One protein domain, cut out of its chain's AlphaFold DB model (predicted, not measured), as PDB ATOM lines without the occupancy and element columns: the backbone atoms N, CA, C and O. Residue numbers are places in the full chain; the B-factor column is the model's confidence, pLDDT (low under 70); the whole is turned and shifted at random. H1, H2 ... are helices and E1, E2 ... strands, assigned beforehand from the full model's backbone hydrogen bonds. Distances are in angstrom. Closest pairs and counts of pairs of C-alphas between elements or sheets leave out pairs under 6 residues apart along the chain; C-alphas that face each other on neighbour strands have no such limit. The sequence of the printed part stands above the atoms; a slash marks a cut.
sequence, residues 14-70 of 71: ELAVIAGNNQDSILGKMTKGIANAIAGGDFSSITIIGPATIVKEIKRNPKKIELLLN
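This is residues 14 to 70 of the 71 residues of an uncharacterized protein of uncultured archaeon (UniProt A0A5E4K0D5). A two-stranded antiparallel ribbon, E1 and E2, ends in a wide open loop with helix H1 across its far end; at the ribbon's other end H2 folds back beside it, and small H3 turns off from H2. The 57 residues printed, with order E1 H1 E2 H2 H3, are of mixed class and loose, radius of gyration of the C-alphas 14.1 A, spanning 38 by 22 by 21 A.

E1, residues 14 to 19, begins at C-alpha 14 (119.300, 165.619, 152.982) and is 16.2 A long. H1, residues 26 to 39, measures 20.2 A; E2, residues 45 to 51, 19.5 A; H2, residues 52 to 60, 12.2 A. H3, residues 64 to 69, ends at C-alpha 69 (123.140, 149.139, 161.185) after 9.0 A.

E1 and E2 are antiparallel at 158 degrees, with N 16 and O 48 within hydrogen-bond range at 3.0 A. The closest C-alphas of E1 and H2, Glu 14 and Ala 52, are 4.7 A apart. H2 and H3 only just touch, only at the corner, with 3 pairs of C-alphas within 8 A, the closest Ile 58 and Lys 64 at 5.6 A. H1 is apart from H2 and H3. Each O i to N i+4 pair is within hydrogen-bond range in H2 and H3, and 9 of 10 in H1.

The printed part has no cut and no long link. Residues 25 to 31 stand free. Residues 20 to 26, 28 and 39 to 44 have pLDDT under 70.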
ATOM      1  N   GLU A  14     119.315 166.011 154.393       87.00
ATOM      2  CA  GLU A  14     119.300 165.619 152.982       87.00
ATOM      3  C   GLU A  14     118.485 164.340 152.790       87.00
ATOM      4  O   GLU A  14     118.391 163.506 153.695       87.00
ATOM      5  N   LEU A  15     117.903 164.209 151.597       88.25
ATOM      6  CA  LEU A  15     117.161 163.041 151.149       88.25
ATOM      7  C   LEU A  15     117.885 162.445 149.944       88.25
ATOM      8  O   LEU A  15     118.109 163.128 148.944       88.25
ATOM      9  N   ALA A  16     118.255 161.174 150.042       83.88
ATOM     10  CA  ALA A  16     118.865 160.437 148.945       83.88
ATOM     11  C   ALA A  16     118.130 159.118 148.727       83.88
ATOM     12  O   ALA A  16     117.880 158.373 149.671       83.88
ATOM     13  N   VAL A  17     117.820 158.823 147.469       83.56
ATOM     14  CA  VAL A  17     117.319 157.514 147.052       83.56
ATOM     15  C   VAL A  17     118.505 156.721 146.522       83.56
ATOM     16  O   VAL A  17     119.184 157.160 145.593       83.56
ATOM     17  N   ILE A  18     118.777 155.573 147.135       80.62
ATOM     18  CA  ILE A  18     119.783 154.620 146.673       80.62
ATOM     19  C   ILE A  18     119.048 153.455 146.028       80.62
ATOM     20  O   ILE A  18     118.338 152.720 146.707       80.62
ATOM     21  N   ALA A  19     119.216 153.300 144.718       75.44
ATOM     22  CA  ALA A  19     118.715 152.156 143.969       75.44
ATOM     23  C   ALA A  19     119.857 151.171 143.693       75.44
ATOM     24  O   ALA A  19     120.974 151.581 143.362       75.44
ATOM     25  N   GLY A  20     119.581 149.874 143.825       68.44
ATOM     26  CA  GLY A  20     120.519 148.821 143.456       68.44
ATOM     27  C   GLY A  20     120.732 148.811 141.946       68.44
ATOM     28  O   GLY A  20     119.832 148.438 141.191       68.44
ATOM     29  N   ASN A  21     121.918 149.222 141.490       62.78
ATOM     30  CA  ASN A  21     122.287 149.097 140.085       62.78
ATOM     31  C   ASN A  21     122.768 147.671 139.821       62.78
ATOM     32  O   ASN A  21     123.955 147.366 139.932       62.78
ATOM     33  N   ASN A  22     121.828 146.791 139.502       54.84
ATOM     34  CA  ASN A  22     122.187 145.459 139.074       54.84
ATOM     35  C   ASN A  22     122.635 145.503 137.609       54.84
ATOM     36  O   ASN A  22     121.828 145.734 136.705       54.84
ATOM     37  N   GLN A  23     123.910 145.209 137.364       53.94
ATOM     38  CA  GLN A  23     124.360 144.729 136.058       53.94
ATOM     39  C   GLN A  23     123.829 143.301 135.859       53.94
ATOM     40  O   GLN A  23     124.575 142.329 135.902       53.94
ATOM     41  N   ASP A  24     122.513 143.161 135.716       55.31
ATOM     42  CA  ASP A  24     121.892 141.865 135.479       55.31
ATOM     43  C   ASP A  24     122.067 141.498 133.997       55.31
ATOM     44  O   ASP A  24     121.574 142.195 133.101       55.31
ATOM     45  N   SER A  25     122.745 140.373 133.743       69.00
ATOM     46  CA  SER A  25     122.648 139.624 132.481       69.00
ATOM     47  C   SER A  25     121.177 139.465 132.070       69.00
ATOM     48  O   SER A  25     120.291 139.440 132.922       69.00
ATOM     49  N   ILE A  26     120.893 139.305 130.772       68.44
ATOM     50  CA  ILE A  26     119.521 139.189 130.223       68.44
ATOM     51  C   ILE A  26     118.677 138.150 130.993       68.44
ATOM     52  O   ILE A  26     117.496 138.376 131.253       68.44
ATOM     53  N   LEU A  27     119.307 137.063 131.450       70.06
ATOM     54  CA  LEU A  27     118.688 136.031 132.285       70.06
ATOM     55  C   LEU A  27     118.254 136.538 133.677       70.06
ATOM     56  O   LEU A  27     117.183 136.178 134.160       70.06
ATOM     57  N   GLY A  28     119.057 137.404 134.301       68.06
ATOM     58  CA  GLY A  28     118.780 138.003 135.610       68.06
ATOM     59  C   GLY A  28     117.606 138.983 135.584       68.06
ATOM     60  O   GLY A  28     116.867 139.084 136.556       68.06
ATOM     61  N   LYS A  29     117.353 139.643 134.447       70.12
ATOM     62  CA  LYS A  29     116.169 140.507 134.291       70.12
ATOM     63  C   LYS A  29     114.862 139.713 134.291       70.12
ATOM     64  O   LYS A  29     113.875 140.172 134.861       70.12
ATOM     65  N   MET A  30     114.854 138.524 133.684       72.88
ATOM     66  CA  MET A  30     113.660 137.676 133.605       72.88
ATOM     67  C   MET A  30     113.286 137.099 134.974       72.88
ATOM     68  O   MET A  30     112.130 137.181 135.385       72.88
ATOM     69  N   THR A  31     114.265 136.575 135.715       73.75
ATOM     70  CA  THR A  31     114.036 136.052 137.070       73.75
ATOM     71  C   THR A  31     113.618 137.155 138.037       73.75
ATOM     72  O   THR A  31     112.717 136.946 138.846       73.75
ATOM     73  N   LYS A  32     114.196 138.354 137.907       71.06
ATOM     74  CA  LYS A  32     113.835 139.517 138.726       71.06
ATOM     75  C   LYS A  32     112.423 140.028 138.438       71.06
ATOM     76  O   LYS A  32     111.716 140.378 139.374       71.06
ATOM     77  N   GLY A  33     111.972 140.008 137.181       70.69
ATOM     78  CA  GLY A  33     110.591 140.353 136.822       70.69
ATOM     79  C   GLY A  33     109.560 139.419 137.463       70.69
ATOM     80  O   GLY A  33     108.556 139.883 137.997       70.69
ATOM     81  N   ILE A  34     109.847 138.113 137.485       74.06
ATOM     82  CA  ILE A  34     109.005 137.114 138.159       74.06
ATOM     83  C   ILE A  34     109.048 137.318 139.679       74.06
ATOM     84  O   ILE A  34     108.002 137.345 140.324       74.06
ATOM     85  N   ALA A  35     110.236 137.527 140.252       70.69
ATOM     86  CA  ALA A  35     110.397 137.774 141.683       70.69
ATOM     87  C   ALA A  35     109.656 139.042 142.144       70.69
ATOM     88  O   ALA A  35     108.946 138.998 143.143       70.69
ATOM     89  N   ASN A  36     109.750 140.140 141.392       70.19
ATOM     90  CA  ASN A  36     109.059 141.396 141.694       70.19
ATOM     91  C   ASN A  36     107.532 141.273 141.558       70.19
ATOM     92  O   ASN A  36     106.800 141.861 142.354       70.19
ATOM     93  N   ALA A  37     107.042 140.492 140.587       73.12
ATOM     94  CA  ALA A  37     105.611 140.225 140.428       73.12
ATOM     95  C   ALA A  37     105.042 139.399 141.594       73.12
ATOM     96  O   ALA A  37     103.922 139.645 142.031       73.12
ATOM     97  N   ILE A  38     105.827 138.456 142.129       72.44
ATOM     98  CA  ILE A  38     105.445 137.636 143.290       72.44
ATOM     99  C   ILE A  38     105.574 138.431 144.600       72.44
ATOM    100  O   ILE A  38     104.736 138.292 145.486       72.44
ATOM    101  N   ALA A  39     106.596 139.281 144.726       68.81
ATOM    102  CA  ALA A  39     106.852 140.085 145.921       68.81
ATOM    103  C   ALA A  39     105.935 141.318 146.055       68.81
ATOM    104  O   ALA A  39     105.983 142.001 147.075       68.81
ATOM    105  N   GLY A  40     105.094 141.611 145.055       62.62
ATOM    106  CA  GLY A  40     104.111 142.697 145.115       62.62
ATOM    107  C   GLY A  40     104.685 144.104 144.904       62.62
ATOM    108  O   GLY A  40     104.022 145.081 145.248       62.62
ATOM    109  N   GLY A  41     105.892 144.238 144.343       62.59
ATOM    110  CA  GLY A  41     106.503 145.541 144.070       62.59
ATOM    111  C   GLY A  41     108.022 145.507 143.911       62.59
ATOM    112  O   GLY A  41     108.673 144.490 144.139       62.59
ATOM    113  N   ASP A  42     108.591 146.646 143.506       62.34
ATOM    114  CA  ASP A  42     110.028 146.804 143.278       62.34
ATOM    115  C   ASP A  42     110.710 147.349 144.549       62.34
ATOM    116  O   ASP A  42     110.818 148.556 144.757       62.34
ATOM    117  N   PHE A  43     111.190 146.455 145.420       62.25
ATOM    118  CA  PHE A  43     111.996 146.811 146.605       62.25
ATOM    119  C   PHE A  43     113.457 147.144 146.248       62.25
ATOM    120  O   PHE A  43     114.368 147.018 147.066       62.25
ATOM    121  N   SER A  44     113.710 147.555 145.005       67.06
ATOM    122  CA  SER A  44     115.052 147.784 144.468       67.06
ATOM    123  C   SER A  44     115.707 149.076 144.966       67.06
ATOM    124  O   SER A  44     116.877 149.321 144.659       67.06
ATOM    125  N   SER A  45     114.983 149.900 145.731       74.44
ATOM    126  CA  SER A  45     115.464 151.193 146.213       74.44
ATOM    127  C   SER A  45     115.173 151.434 147.693       74.44
ATOM    128  O   SER A  45     114.158 151.005 148.235       74.44
ATOM    129  N   ILE A  46     116.091 152.143 148.347       82.44
ATOM    130  CA  ILE A  46     116.009 152.554 149.748       82.44
ATOM    131  C   ILE A  46     116.113 154.079 149.798       82.44
ATOM    132  O   ILE A  46     117.005 154.672 149.186       82.44
ATOM    133  N   THR A  47     115.212 154.721 150.544       85.50
ATOM    134  CA  THR A  47     115.265 156.168 150.797       85.50
ATOM    135  C   THR A  47     115.957 156.436 152.127       85.50
ATOM    136  O   THR A  47     115.591 155.865 153.151       85.50
ATOM    137  N   ILE A  48     116.946 157.325 152.113       87.69
ATOM    138  CA  ILE A  48     117.755 157.695 153.275       87.69
ATOM    139  C   ILE A  48     117.507 159.168 153.591       87.69
ATOM    140  O   ILE A  48     117.663 160.025 152.720       87.69
ATOM    141  N   ILE A  49     117.146 159.452 154.844       90.12
ATOM    142  CA  ILE A  49     116.912 160.803 155.367       90.12
ATOM    143  C   ILE A  49     117.815 161.002 156.583       90.12
ATOM    144  O   ILE A  49     117.786 160.206 157.520       90.12
ATOM    145  N   GLY A  50     118.623 162.060 156.586       87.06
ATOM    146  CA  GLY A  50     119.532 162.323 157.700       87.06
ATOM    147  C   GLY A  50     120.401 163.562 157.506       87.06
ATOM    148  O   GLY A  50     120.181 164.327 156.566       87.06
ATOM    149  N   PRO A  51     121.398 163.785 158.383       90.44
ATOM    150  CA  PRO A  51     122.337 164.892 158.241       90.44
ATOM    151  C   PRO A  51     123.035 164.848 156.879       90.44
ATOM    152  O   PRO A  51     123.595 163.818 156.508       90.44
ATOM    153  N   ALA A  52     123.062 165.973 156.163       89.12
ATOM    154  CA  ALA A  52     123.610 166.077 154.808       89.12
ATOM    155  C   ALA A  52     125.046 165.539 154.703       89.12
ATOM    156  O   ALA A  52     125.421 164.920 153.712       89.12
ATOM    157  N   THR A  53     125.853 165.718 155.751       88.12
ATOM    158  CA  THR A  53     127.218 165.182 155.831       88.12
ATOM    159  C   THR A  53     127.229 163.651 155.746       88.12
ATOM    160  O   THR A  53     127.959 163.089 154.935       88.12
ATOM    161  N   ILE A  54     126.348 162.981 156.494       88.50
ATOM    162  CA  ILE A  54     126.229 161.517 156.519       88.50
ATOM    163  C   ILE A  54     125.594 160.999 155.227       88.50
ATOM    164  O   ILE A  54     126.093 160.051 154.625       88.50
ATOM    165  N   VAL A  55     124.534 161.651 154.745       89.94
ATOM    166  CA  VAL A  55     123.836 161.245 153.515       89.94
ATOM    167  C   VAL A  55     124.767 161.320 152.300       89.94
ATOM    168  O   VAL A  55     124.818 160.379 151.506       89.94
ATOM    169  N   LYS A  56     125.580 162.377 152.178       89.25
ATOM    170  CA  LYS A  56     126.582 162.500 151.101       89.25
ATOM    171  C   LYS A  56     127.672 161.437 151.183       89.25
ATOM    172  O   LYS A  56     128.142 160.966 150.147       89.25
ATOM    173  N   GLU A  57     128.084 161.055 152.387       88.75
ATOM    174  CA  GLU A  57     129.046 159.971 152.578       88.75
ATOM    175  C   GLU A  57     128.472 158.610 152.184       88.75
ATOM    176  O   GLU A  57     129.155 157.847 151.499       88.75
ATOM    177  N   ILE A  58     127.221 158.332 152.556       89.50
ATOM    178  CA  ILE A  58     126.516 157.104 152.179       89.50
ATOM    179  C   ILE A  58     126.284 157.054 150.662       89.50
ATOM    180  O   ILE A  58     126.518 156.024 150.036       89.50
ATOM    181  N   LYS A  59     125.913 158.175 150.031       87.31
ATOM    182  CA  LYS A  59     125.769 158.262 148.569       87.31
ATOM    183  C   LYS A  59     127.085 157.979 147.830       87.31
ATOM    184  O   LYS A  59     127.057 157.409 146.745       87.31
ATOM    185  N   ARG A  60     128.235 158.370 148.400       89.19
ATOM    186  CA  ARG A  60     129.573 158.068 147.848       89.19
ATOM    187  C   ARG A  60     129.992 156.613 148.064       89.19
ATOM    188  O   ARG A  60     130.634 156.044 147.189       89.19
ATOM    189  N   ASN A  61     129.667 156.031 149.216       88.06
ATOM    190  CA  ASN A  61     129.943 154.631 149.527       88.06
ATOM    191  C   ASN A  61     128.738 153.994 150.245       88.06
ATOM    192  O   ASN A  61     128.650 154.085 151.475       88.06
ATOM    193  N   PRO A  62     127.852 153.300 149.504       86.25
ATOM    194  CA  PRO A  62     126.660 152.671 150.069       86.25
ATOM    195  C   PRO A  62     126.954 151.638 151.166       86.25
ATOM    196  O   PRO A  62     126.120 151.441 152.044       86.25
ATOM    197  N   LYS A  63     128.156 151.037 151.201       85.94
ATOM    198  CA  LYS A  63     128.548 150.081 152.257       85.94
ATOM    199  C   LYS A  63     128.604 150.707 153.653       85.94
ATOM    200  O   LYS A  63     128.549 149.995 154.646       85.94
ATOM    201  N   LYS A  64     128.675 152.040 153.762       85.62
ATOM    202  CA  LYS A  64     128.607 152.728 155.063       85.62
ATOM    203  C   LYS A  64     127.274 152.517 155.787       85.62
ATOM    204  O   LYS A  64     127.238 152.684 157.000       85.62
ATOM    205  N   ILE A  65     126.209 152.135 155.074       86.12
ATOM    206  CA  ILE A  65     124.921 151.778 155.685       86.12
ATOM    207  C   ILE A  65     125.099 150.597 156.645       86.12
ATOM    208  O   ILE A  65     124.568 150.630 157.750       86.12
ATOM    209  N   GLU A  66     125.899 149.598 156.267       80.25
ATOM    210  CA  GLU A  66     126.140 148.402 157.080       80.25
ATOM    211  C   GLU A  66     126.802 148.762 158.416       80.25
ATOM    212  O   GLU A  66     126.352 148.305 159.458       80.25
ATOM    213  N   LEU A  67     127.792 149.662 158.417       77.25
ATOM    214  CA  LEU A  67     128.463 150.129 159.641       77.25
ATOM    215  C   LEU A  67     127.531 150.881 160.605       77.25
ATOM    216  O   LEU A  67     127.797 150.911 161.801       77.25
ATOM    217  N   LEU A  68     126.467 151.510 160.096       75.88
ATOM    218  CA  LEU A  68     125.472 152.204 160.918       75.88
ATOM    219  C   LEU A  68     124.404 151.256 161.482       75.88
ATOM    220  O   LEU A  68     123.809 151.561 162.513       75.88
ATOM    221  N   LEU A  69     124.143 150.137 160.799       76.38
ATOM    222  CA  LEU A  69     123.140 149.139 161.185       76.38
ATOM    223  C   LEU A  69     123.720 148.000 162.033       76.38
ATOM    224  O   LEU A  69     122.973 147.338 162.749       76.38
ATOM    225  N   ASN A  70     125.032 147.779 161.965       70.31
ATOM    226  CA  ASN A  70     125.738 146.770 162.741       70.31
ATOM    227  C   ASN A  70     125.943 147.282 164.182       70.31
ATOM    228  O   ASN A  70     126.901 148.008 164.455       70.31
TER     229      ASN A  70